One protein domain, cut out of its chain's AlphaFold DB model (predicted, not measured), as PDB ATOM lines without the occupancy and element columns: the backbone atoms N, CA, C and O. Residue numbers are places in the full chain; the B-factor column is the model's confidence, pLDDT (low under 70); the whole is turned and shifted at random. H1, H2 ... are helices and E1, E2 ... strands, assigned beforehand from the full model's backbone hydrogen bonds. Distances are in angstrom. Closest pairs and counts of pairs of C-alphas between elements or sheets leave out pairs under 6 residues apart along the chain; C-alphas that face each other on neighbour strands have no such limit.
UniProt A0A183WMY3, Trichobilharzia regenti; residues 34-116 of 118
ATOM      1  N   ARG A  34      54.231  -6.351-119.381       93.44
ATOM      2  CA  ARG A  34      53.622  -6.769-120.654       93.44
ATOM      3  C   ARG A  34      52.532  -7.818-120.446       93.44
ATOM      4  O   ARG A  34      51.541  -7.802-121.175       93.44
ATOM      5  N   MET A  35      52.648  -8.648-119.407       92.25
ATOM      6  CA  MET A  35      51.629  -9.638-119.039       92.25
ATOM      7  C   MET A  35      50.234  -9.027-118.822       92.25
ATOM      8  O   MET A  35      49.226  -9.671-119.101       92.25
ATOM      9  N   LEU A  36      50.145  -7.753-118.409       92.19
ATOM     10  CA  LEU A  36      48.868  -7.054-118.222       92.19
ATOM     11  C   LEU A  36      48.107  -6.833-119.541       92.19
ATOM     12  O   LEU A  36      46.914  -6.542-119.528       92.19
ATOM     13  N   THR A  37      48.788  -6.956-120.682       91.50
ATOM     14  CA  THR A  37      48.177  -6.843-122.015       91.50
ATOM     15  C   THR A  37      47.606  -8.162-122.531       91.50
ATOM     16  O   THR A  37      46.842  -8.149-123.494       91.50
ATOM     17  N   GLU A  38      47.953  -9.285-121.897       91.00
ATOM     18  CA  GLU A  38      47.635 -10.642-122.363       91.00
ATOM     19  C   GLU A  38      46.351 -11.209-121.727       91.00
ATOM     20  O   GLU A  38      46.009 -12.377-121.920       91.00
ATOM     21  N   LEU A  39      45.606 -10.381-120.989       87.50
ATOM     22  CA  LEU A  39      44.297 -10.737-120.441       87.50
ATOM     23  C   LEU A  39      43.307 -11.070-121.565       87.50
ATOM     24  O   LEU A  39      43.318 -10.442-122.625       87.50
ATOM     25  N   SER A  40      42.419 -12.037-121.330       82.19
ATOM     26  CA  SER A  40      41.487 -12.554-122.346       82.19
ATOM     27  C   SER A  40      40.505 -11.504-122.878       82.19
ATOM     28  O   SER A  40      40.140 -11.538-124.050       82.19
ATOM     29  N   ASP A  41      40.104 -10.559-122.032       83.25
ATOM     30  CA  ASP A  41      39.308  -9.373-122.365       83.25
ATOM     31  C   ASP A  41      40.165  -8.104-122.529       83.25
ATOM     32  O   ASP A  41      39.658  -7.044-122.896       83.25
ATOM     33  N   GLY A  42      41.476  -8.215-122.302       87.75
ATOM     34  CA  GLY A  42      42.448  -7.136-122.416       87.75
ATOM     35  C   GLY A  42      42.354  -6.058-121.333       87.75
ATOM     36  O   GLY A  42      43.051  -5.045-121.465       87.75
ATOM     37  N   CYS A  43      41.511  -6.228-120.301       94.00
ATOM     38  CA  CYS A  43      41.299  -5.217-119.263       94.00
ATOM     39  C   CYS A  43      40.994  -5.846-117.890       94.00
ATOM     40  O   CYS A  43      40.207  -6.775-117.787       94.00
ATOM     41  N   LEU A  44      41.550  -5.293-116.807       93.25
ATOM     42  CA  LEU A  44      41.168  -5.670-115.442       93.25
ATOM     43  C   LEU A  44      39.908  -4.907-115.024       93.25
ATOM     44  O   LEU A  44      39.857  -3.687-115.179       93.25
ATOM     45  N   GLU A  45      38.918  -5.594-114.455       94.06
ATOM     46  CA  GLU A  45      37.732  -4.959-113.872       94.06
ATOM     47  C   GLU A  45      37.826  -4.937-112.339       94.06
ATOM     48  O   GLU A  45      38.162  -5.944-111.715       94.06
ATOM     49  N   VAL A  46      37.507  -3.796-111.729       93.88
ATOM     50  CA  VAL A  46      37.352  -3.658-110.276       93.88
ATOM     51  C   VAL A  46      36.083  -2.879-109.962       93.88
ATOM     52  O   VAL A  46      35.858  -1.796-110.500       93.88
ATOM     53  N   ASP A  47      35.255  -3.428-109.080       96.31
ATOM     54  CA  ASP A  47      34.070  -2.747-108.572       96.31
ATOM     55  C   ASP A  47      34.433  -1.965-107.307       96.31
ATOM     56  O   ASP A  47      34.988  -2.524-106.359       96.31
ATOM     57  N   ASP A  48      34.102  -0.677-107.278       95.62
ATOM     58  CA  ASP A  48      34.190   0.148-106.075       95.62
ATOM     59  C   ASP A  48      32.981   1.088-105.984       95.62
ATOM     60  O   ASP A  48      32.684   1.881-106.885       95.62
ATOM     61  N   ARG A  49      32.276   0.989-104.852       95.31
ATOM     62  CA  ARG A  49      31.029   1.706-104.551       95.31
ATOM     63  C   ARG A  49      29.965   1.519-105.636       95.31
ATOM     64  O   ARG A  49      29.355   0.461-105.721       95.31
ATOM     65  N   GLU A  50      29.694   2.562-106.411       96.69
ATOM     66  CA  GLU A  50      28.627   2.621-107.414       96.69
ATOM     67  C   GLU A  50      29.144   2.428-108.848       96.69
ATOM     68  O   GLU A  50      28.368   2.540-109.798       96.69
ATOM     69  N   TYR A  51      30.437   2.124-109.018       97.44
ATOM     70  CA  TYR A  51      31.075   2.013-110.325       97.44
ATOM     71  C   TYR A  51      31.889   0.728-110.484       97.44
ATOM     72  O   TYR A  51      32.538   0.261-109.551       97.44
ATOM     73  N   THR A  52      31.918   0.229-111.716       97.44
ATOM     74  CA  THR A  52      32.941  -0.695-112.206       97.44
ATOM     75  C   THR A  52      33.995   0.104-112.967       97.44
ATOM     76  O   THR A  52      33.678   0.838-113.912       97.44
ATOM     77  N   TYR A  53      35.256  -0.050-112.583       96.81
ATOM     78  CA  TYR A  53      36.408   0.492-113.289       96.81
ATOM     79  C   TYR A  53      37.029  -0.588-114.164       96.81
ATOM     80  O   TYR A  53      37.280  -1.694-113.700       96.81
ATOM     81  N   SER A  54      37.305  -0.252-115.421       96.69
ATOM     82  CA  SER A  54      37.988  -1.129-116.370       96.69
ATOM     83  C   SER A  54      39.343  -0.531-116.733       96.69
ATOM     84  O   SER A  54      39.418   0.559-117.308       96.69
ATOM     85  N   LEU A  55      40.415  -1.228-116.367       96.88
ATOM     86  CA  LEU A  55      41.803  -0.882-116.646       96.88
ATOM     87  C   LEU A  55      42.311  -1.707-117.828       96.88
ATOM     88  O   LEU A  55      42.711  -2.857-117.665       96.88
ATOM     89  N   CYS A  56      42.368  -1.104-119.010       96.31
ATOM     90  CA  CYS A  56      43.024  -1.692-120.170       96.31
ATOM     91  C   CYS A  56      44.486  -1.226-120.178       96.31
ATOM     92  O   CYS A  56      44.793  -0.084-120.553       96.31
ATOM     93  N   ALA A  57      45.391  -2.085-119.700       95.62
ATOM     94  CA  ALA A  57      46.795  -1.742-119.478       95.62
ATOM     95  C   ALA A  57      47.444  -1.139-120.737       95.62
ATOM     96  O   ALA A  57      47.224  -1.612-121.852       95.62
ATOM     97  N   PHE A  58      48.202  -0.051-120.557       95.94
ATOM     98  CA  PHE A  58      48.855   0.703-121.642       95.94
ATOM     99  C   PHE A  58      47.923   1.231-122.752       95.94
ATOM    100  O   PHE A  58      48.383   1.623-123.825       95.94
ATOM    101  N   LYS A  59      46.607   1.279-122.504       96.06
ATOM    102  CA  LYS A  59      45.607   1.826-123.433       96.06
ATOM    103  C   LYS A  59      44.764   2.910-122.772       96.06
ATOM    104  O   LYS A  59      44.884   4.085-123.123       96.06
ATOM    105  N   SER A  60      43.909   2.541-121.823       97.12
ATOM    106  CA  SER A  60      42.928   3.458-121.233       97.12
ATOM    107  C   SER A  60      42.261   2.894-119.984       97.12
ATOM    108  O   SER A  60      42.286   1.692-119.728       97.12
ATOM    109  N   VAL A  61      41.645   3.793-119.218       98.06
ATOM    110  CA  VAL A  61      40.809   3.475-118.062       98.06
ATOM    111  C   VAL A  61      39.410   4.011-118.304       98.06
ATOM    112  O   VAL A  61      39.241   5.167-118.715       98.06
ATOM    113  N   HIS A  62      38.413   3.184-118.018       97.50
ATOM    114  CA  HIS A  62      37.010   3.551-118.115       97.50
ATOM    115  C   HIS A  62      36.268   3.314-116.808       97.50
ATOM    116  O   HIS A  62      36.644   2.465-116.004       97.50
ATOM    117  N   GLN A  63      35.203   4.082-116.617       97.44
ATOM    118  CA  GLN A  63      34.295   3.994-115.486       97.44
ATOM    119  C   GLN A  63      32.871   3.822-116.007       97.44
ATOM    120  O   GLN A  63      32.394   4.647-116.791       97.44
ATOM    121  N   ARG A  64      32.172   2.791-115.540       97.00
ATOM    122  CA  ARG A  64      30.753   2.557-115.835       97.00
ATOM    123  C   ARG A  64      29.966   2.349-114.540       97.00
ATOM    124  O   ARG A  64      30.552   1.871-113.571       97.00
ATOM    125  N   PRO A  65      28.671   2.707-114.486       97.62
ATOM    126  CA  PRO A  65      27.828   2.386-113.339       97.62
ATOM    127  C   PRO A  65      27.845   0.886-113.024       97.62
ATOM    128  O   PRO A  65      27.889   0.045-113.929       97.62
ATOM    129  N   LEU A  66      27.798   0.550-111.738       96.69
ATOM    130  CA  LEU A  66      27.716  -0.832-111.283       96.69
ATOM    131  C   LEU A  66      26.456  -1.498-111.860       96.69
ATOM    132  O   LEU A  66      25.368  -0.922-111.846       96.69
ATOM    133  N   GLY A  67      26.599  -2.716-112.384       93.56
ATOM    134  CA  GLY A  67      25.502  -3.450-113.026       93.56
ATOM    135  C   GLY A  67      25.233  -3.079-114.491       93.56
ATOM    136  O   GLY A  67      24.380  -3.712-115.116       93.56
ATOM    137  N   SER A  68      25.971  -2.124-115.076       94.38
ATOM    138  CA  SER A  68      25.965  -1.916-116.532       94.38
ATOM    139  C   SER A  68      26.384  -3.188-117.283       94.38
ATOM    140  O   SER A  68      27.185  -3.991-116.795       94.38
ATOM    141  N   SER A  69      25.868  -3.355-118.505       91.38
ATOM    142  CA  SER A  69      26.304  -4.415-119.424       91.38
ATOM    143  C   SER A  69      27.810  -4.324-119.689       91.38
ATOM    144  O   SER A  69      28.338  -3.228-119.831       91.38
ATOM    145  N   LYS A  70      28.493  -5.460-119.880       83.81
ATOM    146  CA  LYS A  70      29.904  -5.477-120.320       83.81
ATOM    147  C   LYS A  70      30.121  -4.832-121.697       83.81
ATOM    148  O   LYS A  70      31.240  -4.473-122.036       83.81
ATOM    149  N   SER A  71      29.064  -4.688-122.501       88.75
ATOM    150  CA  SER A  71      29.117  -3.955-123.774       88.75
ATOM    151  C   SER A  71      29.150  -2.432-123.598       88.75
ATOM    152  O   SER A  71      29.438  -1.720-124.556       88.75
ATOM    153  N   ASP A  72      28.807  -1.926-122.411       92.56
ATOM    154  CA  ASP A  72      28.946  -0.516-122.062       92.56
ATOM    155  C   ASP A  72      30.400  -0.246-121.666       92.56
ATOM    156  O   ASP A  72      30.858  -0.638-120.594       92.56
ATOM    157  N   ILE A  73      31.127   0.427-122.556       90.00
ATOM    158  CA  ILE A  73      32.523   0.816-122.329       90.00
ATOM    159  C   ILE A  73      32.621   1.855-121.198       90.00
ATOM    160  O   ILE A  73      33.656   1.953-120.547       90.00
ATOM    161  N   GLY A  74      31.556   2.614-120.928       95.19
ATOM    162  CA  GLY A  74      31.542   3.658-119.914       95.19
ATOM    163  C   GLY A  74      32.309   4.927-120.295       95.19
ATOM    164  O   GLY A  74      32.727   5.159-121.432       95.19
ATOM    165  N   THR A  75      32.489   5.795-119.304       96.56
ATOM    166  CA  THR A  75      33.208   7.064-119.430       96.56
ATOM    167  C   THR A  75      34.712   6.822-119.395       96.56
ATOM    168  O   THR A  75      35.232   6.294-118.418       96.56
ATOM    169  N   CYS A  76      35.439   7.260-120.425       97.69
ATOM    170  CA  CYS A  76      36.903   7.263-120.394       97.69
ATOM    171  C   CYS A  76      37.394   8.263-119.341       97.69
ATOM    172  O   CYS A  76      37.129   9.462-119.449       97.69
ATOM    173  N   ILE A  77      38.122   7.780-118.339       97.69
ATOM    174  CA  ILE A  77      38.679   8.599-117.253       97.69
ATOM    175  C   ILE A  77      40.205   8.747-117.338       97.69
ATOM    176  O   ILE A  77      40.787   9.487-116.555       97.69
ATOM    177  N   GLY A  78      40.835   8.132-118.343       97.94
ATOM    178  CA  GLY A  78      42.229   8.369-118.705       97.94
ATOM    179  C   GLY A  78      42.692   7.488-119.869       97.94
ATOM    180  O   GLY A  78      42.123   6.430-120.135       97.94
ATOM    181  N   ARG A  79      43.737   7.921-120.569       97.38
ATOM    182  CA  ARG A  79      44.453   7.198-121.631       97.38
ATOM    183  C   ARG A  79      45.907   7.054-121.237       97.38
ATOM    184  O   ARG A  79      46.442   7.955-120.606       97.38
ATOM    185  N   TRP A  80      46.527   5.934-121.587       97.06
ATOM    186  CA  TRP A  80      47.920   5.685-121.228       97.06
ATOM    187  C   TRP A  80      48.810   6.843-121.684       97.06
ATOM    188  O   TRP A  80      48.814   7.190-122.865       97.06
ATOM    189  N   GLY A  81      49.517   7.447-120.729       94.94
ATOM    190  CA  GLY A  81      50.488   8.502-120.984       94.94
ATOM    191  C   GLY A  81      51.896   7.993-120.734       94.94
ATOM    192  O   GLY A  81      52.690   7.846-121.662       94.94
ATOM    193  N   ARG A  82      52.209   7.725-119.464       93.62
ATOM    194  CA  ARG A  82      53.565   7.386-119.019       93.62
ATOM    195  C   ARG A  82      53.577   6.766-117.630       93.62
ATOM    196  O   ARG A  82      52.599   6.833-116.890       93.62
ATOM    197  N   TRP A  83      54.736   6.258-117.247       93.31
ATOM    198  CA  TRP A  83      55.081   6.044-115.846       93.31
ATOM    199  C   TRP A  83      55.282   7.396-115.145       93.31
ATOM    200  O   TRP A  83      55.896   8.304-115.718       93.31
ATOM    201  N   LEU A  84      54.746   7.556-113.931       91.12
ATOM    202  CA  LEU A  84      55.182   8.660-113.073       91.12
ATOM    203  C   LEU A  84      56.569   8.335-112.533       91.12
ATOM    204  O   LEU A  84      56.856   7.199-112.166       91.12
ATOM    205  N   GLU A  85      57.423   9.346-112.530       84.19
ATOM    206  CA  GLU A  85      58.760   9.259-111.958       84.19
ATOM    207  C   GLU A  85      58.659   9.369-110.437       84.19
ATOM    208  O   GLU A  85      57.795  10.089-109.921       84.19
ATOM    209  N   GLY A  86      59.530   8.642-109.739       72.06
ATOM    210  CA  GLY A  86      59.697   8.790-108.297       72.06
ATOM    211  C   GLY A  86      60.534  10.025-107.953       72.06
ATOM    212  O   GLY A  86      61.026  10.742-108.835       72.06
ATOM    213  N   ASP A  87      60.734  10.260-106.658       64.31
ATOM    214  CA  ASP A  87      61.626  11.312-106.169       64.31
ATOM    215  C   ASP A  87      63.074  10.998-106.595       64.31
ATOM    216  O   ASP A  87      63.761  10.203-105.961       64.31
ATOM    217  N   GLY A  88      63.544  11.599-107.696       63.69
ATOM    218  CA  GLY A  88      64.924  11.414-108.174       63.69
ATOM    219  C   GLY A  88      65.143  11.296-109.686       63.69
ATOM    220  O   GLY A  88      66.272  11.033-110.085       63.69
ATOM    221  N   ASN A  89      64.126  11.515-110.531       61.38
ATOM    222  CA  ASN A  89      64.186  11.362-112.002       61.38
ATOM    223  C   ASN A  89      64.451   9.925-112.503       61.38
ATOM    224  O   ASN A  89      64.637   9.720-113.704       61.38
ATOM    225  N   GLU A  90      64.453   8.919-111.627       71.88
ATOM    226  CA  GLU A  90      64.450   7.513-112.040       71.88
ATOM    227  C   GLU A  90      63.007   7.011-112.200       71.88
ATOM    228  O   GLU A  90      62.102   7.354-111.429       71.88
ATOM    229  N   LYS A  91      62.775   6.199-113.241       73.50
ATOM    230  CA  LYS A  91      61.481   5.547-113.462       73.50
ATOM    231  C   LYS A  91      61.282   4.504-112.366       73.50
ATOM    232  O   LYS A  91      61.904   3.447-112.421       73.50
ATOM    233  N   SER A  92      60.411   4.790-111.403       84.06
ATOM    234  CA  SER A  92      60.116   3.844-110.322       84.06
ATOM    235  C   SER A  92      59.240   2.679-110.786       84.06
ATOM    236  O   SER A  92      59.222   1.633-110.154       84.06
ATOM    237  N   TYR A  93      58.521   2.838-111.907       89.69
ATOM    238  CA  TYR A  93      57.525   1.876-112.404       89.69
ATOM    239  C   TYR A  93      56.438   1.520-111.370       89.69
ATOM    240  O   TYR A  93      55.722   0.534-111.519       89.69
ATOM    241  N   GLU A  94      56.264   2.357-110.344       89.88
ATOM    242  CA  GLU A  94      55.289   2.140-109.271       89.88
ATOM    243  C   GLU A  94      53.895   2.615-109.672       89.88
ATOM    244  O   GLU A  94      52.891   2.042-109.249       89.88
ATOM    245  N   VAL A  95      53.823   3.681-110.480       93.25
ATOM    246  CA  VAL A  95      52.563   4.342-110.826       93.25
ATOM    247  C   VAL A  95      52.432   4.538-112.331       93.25
ATOM    248  O   VAL A  95      53.155   5.323-112.950       93.25
ATOM    249  N   MET A  96      51.429   3.885-112.911       95.12
ATOM    250  CA  MET A  96      50.963   4.154-114.267       95.12
ATOM    251  C   MET A  96      50.092   5.411-114.275       95.12
ATOM    252  O   MET A  96      49.108   5.500-113.533       95.12
ATOM    253  N   TYR A  97      50.415   6.368-115.144       96.38
ATOM    254  CA  TYR A  97      49.619   7.573-115.334       96.38
ATOM    255  C   TYR A  97      48.793   7.512-116.608       96.38
ATOM    256  O   TYR A  97      49.312   7.367-117.720       96.38
ATOM    257  N   TYR A  98      47.490   7.679-116.421       97.38
ATOM    258  CA  TYR A  98      46.512   7.777-117.480       97.38
ATOM    259  C   TYR A  98      45.944   9.191-117.504       97.38
ATOM    260  O   TYR A  98      45.367   9.657-116.527       97.38
ATOM    261  N   GLU A  99      46.076   9.872-118.628       96.88
ATOM    262  CA  GLU A  99      45.753  11.286-118.793       96.88
ATOM    263  C   GLU A  99      44.773  11.503-119.946       96.88
ATOM    264  O   GLU A  99      44.434  10.576-120.680       96.88
ATOM    265  N   ASN A 100      44.295  12.735-120.119       95.75
ATOM    266  CA  ASN A 100      43.447  13.105-121.254       95.75
ATOM    267  C   ASN A 100      42.176  12.244-121.372       95.75
ATOM    268  O   ASN A 100      41.777  11.853-122.471       95.75
ATOM    269  N   GLY A 101      41.542  11.926-120.241       96.56
ATOM    270  CA  GLY A 101      40.203  11.339-120.192       96.56
ATOM    271  C   GLY A 101      39.119  12.325-120.641       96.56
ATOM    272  O   GLY A 101      39.395  13.456-121.042       96.56
ATOM    273  N   MET A 102      37.857  11.904-120.573       96.00
ATOM    274  CA  MET A 102      36.711  12.745-120.922       96.00
ATOM    275  C   MET A 102      36.696  14.020-120.070       96.00
ATOM    276  O   MET A 102      36.755  13.947-118.838       96.00
ATOM    277  N   SER A 103      36.580  15.171-120.733       93.00
ATOM    278  CA  SER A 103      36.523  16.486-120.095       93.00
ATOM    279  C   SER A 103      35.373  16.594-119.094       93.00
ATOM    280  O   SER A 103      34.278  16.069-119.307       93.00
ATOM    281  N   CYS A 104      35.623  17.310-118.001       86.81
ATOM    282  CA  CYS A 104      34.587  17.746-117.073       86.81
ATOM    283  C   CYS A 104      34.029  19.103-117.529       86.81
ATOM    284  O   CYS A 104      34.759  19.906-118.100       86.81
ATOM    285  N   TRP A 105      32.752  19.379-117.241       84.12
ATOM    286  CA  TRP A 105      32.038  20.577-117.721       84.12
ATOM    287  C   TRP A 105      32.744  21.909-117.397       84.12
ATOM    288  O   TRP A 105      32.607  22.855-118.158       84.12
ATOM    289  N   ASN A 106      33.537  21.964-116.320       81.19
ATOM    290  CA  ASN A 106      34.342  23.130-115.922       81.19
ATOM    291  C   ASN A 106      35.682  22.725-115.282       81.19
ATOM    292  O   ASN A 106      36.167  23.382-114.363       81.19
ATOM    293  N   GLY A 107      36.245  21.590-115.688       83.25
ATOM    294  CA  GLY A 107      37.453  21.053-115.069       83.25
ATOM    295  C   GLY A 107      38.456  20.570-116.104       83.25
ATOM    296  O   GLY A 107      38.092  20.398-117.271       83.25
ATOM    297  N   PRO A 108      39.708  20.323-115.686       90.69
ATOM    298  CA  PRO A 108      40.671  19.657-116.548       90.69
ATOM    299  C   PRO A 108      40.127  18.300-117.014       90.69
ATOM    300  O   PRO A 108      39.171  17.746-116.453       90.69
ATOM    301  N   THR A 109      40.740  17.759-118.059       94.38
ATOM    302  CA  THR A 109      40.482  16.383-118.480       94.38
ATOM    303  C   THR A 109      40.728  15.431-117.314       94.38
ATOM    304  O   THR A 109      41.639  15.627-116.506       94.38
ATOM    305  N   ARG A 110      39.882  14.403-117.196       96.38
ATOM    306  CA  ARG A 110      40.055  13.380-116.160       96.38
ATOM    307  C   ARG A 110      41.392  12.656-116.340       96.38
ATOM    308  O   ARG A 110      41.876  12.496-117.465       96.38
ATOM    309  N   SER A 111      41.954  12.208-115.226       96.88
ATOM    310  CA  SER A 111      43.178  11.414-115.174       96.88
ATOM    311  C   SER A 111      43.068  10.336-114.099       96.88
ATOM    312  O   SER A 111      42.444  10.576-113.063       96.88
ATOM    313  N   THR A 112      43.756   9.214-114.291       97.38
ATOM    314  CA  THR A 112      43.835   8.100-113.342       97.38
ATOM    315  C   THR A 112      45.293   7.774-113.037       97.38
ATOM    316  O   THR A 112      46.128   7.713-113.938       97.38
ATOM    317  N   LYS A 113      45.600   7.530-111.762       96.56
ATOM    318  CA  LYS A 113      46.871   6.949-111.318       96.56
ATOM    319  C   LYS A 113      46.602   5.520-110.863       96.56
ATOM    320  O   LYS A 113      45.739   5.322-110.013       96.56
ATOM    321  N   VAL A 114      47.318   4.554-111.426       95.50
ATOM    322  CA  VAL A 114      47.254   3.149-111.003       95.50
ATOM    323  C   VAL A 114      48.584   2.808-110.356       95.50
ATOM    324  O   VAL A 114      49.601   2.789-111.043       95.50
ATOM    325  N   GLY A 115      48.568   2.616-109.040       92.25
ATOM    326  CA  GLY A 115      49.735   2.196-108.274       92.25
ATOM    327  C   GLY A 115      49.742   0.685-108.074       92.25
ATOM    328  O   GLY A 115      48.693   0.110-107.779       92.25
ATOM    329  N   PHE A 116      50.908   0.063-108.202       83.19
ATOM    330  CA  PHE A 116      51.121  -1.319-107.781       83.19
ATOM    331  C   PHE A 116      51.517  -1.314-106.302       83.19
ATOM    332  O   PHE A 116      52.458  -0.626-105.920       83.19
TER     333      PHE A 116
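Overview. This is residues 34 to 116 of the 118 residues of a protein of Trichobilharzia regenti (UniProt A0A183WMY3). One antiparallel sheet of six strands is curled like part of a barrel and folded back on itself, so that E1, E2 and E3 face E5 and E7, with the long strand E4 as the hinge. Away from this sheet, a small loop with the short strand E6 lies beyond the E5 and E7 side, and the one-turn helix H1 lies at the other side and only grazes the sheet. The printed part has 83 residues with one named helix and seven named strands, in the order H1 E1 E2 E3 E4 E5 E6 E7, and its class is mostly strand. The sheet's order is E1 - E2 - E3 - E4 - E5 - E7. The whole is compact, with a radius of gyration of the C-alphas of 13.5 A, and spans 42 by 37 by 20 A, only just flat.

Along the chain. H1 is residues 34 to 37, 5.6 A long, and begins at C-alpha 34 (53.622, -6.769, -120.654). E1 is residues 44 to 48, 13.0 A; E2 is residues 51 to 56, 15.9 A; E3 is residues 60 to 65, 17.1 A. E4, the longest, is residues 75 to 83, 22.2 A, from C-alpha 75 (33.208, 7.064, -119.430). E5 is residues 95 to 99, 12.6 A; E6 is residues 107 to 109, 6.5 A; E7 is residues 112 to 115, 9.8 A, ending at C-alpha 115 (49.735, 2.196, -108.274).

Arrangement. H1 grazes the sheet with residues 36 to 37, only just on it with 5 pairs of C-alphas within 10 A; it is too short for an O i to N i+4 pair, and its one O i to N i+3 pair is within range. E1 to E5 form a meander, each strand the antiparallel neighbour of the one before. In the hairpin E1 and E2, N 46 and O 53 are 2.9 A apart; in the hairpin E2 and E3, N 54 and O 62, 2.9 A. E4 is staggered: residues 75 to 79 pair with E3, N 75 and O 63 at 2.8 A, and residues 79 to 83 with E5, N 99 and O 79 at 2.8 A. E5 and E7 are antiparallel at 171 degrees, with N 96 and O 114 at 2.8 A. Across the fold, the closest C-alphas of E3 and E5, Ser 60 and Tyr 98, are 6.8 A apart. E6 pairs with no named strand, but residues 103 to 104 pair antiparallel with it, and it runs on into E7 across a break of 2 residues at 61 degrees.

Size, cuts and confidence. The C-alphas farthest apart are Ser 69 and Gly 88, at 43.2 A. The printed part has no cut. The link E4 to E5, 11 residues, is long. The mean pLDDT of the printed part is 91.5; residues 87 to 89 are under 70.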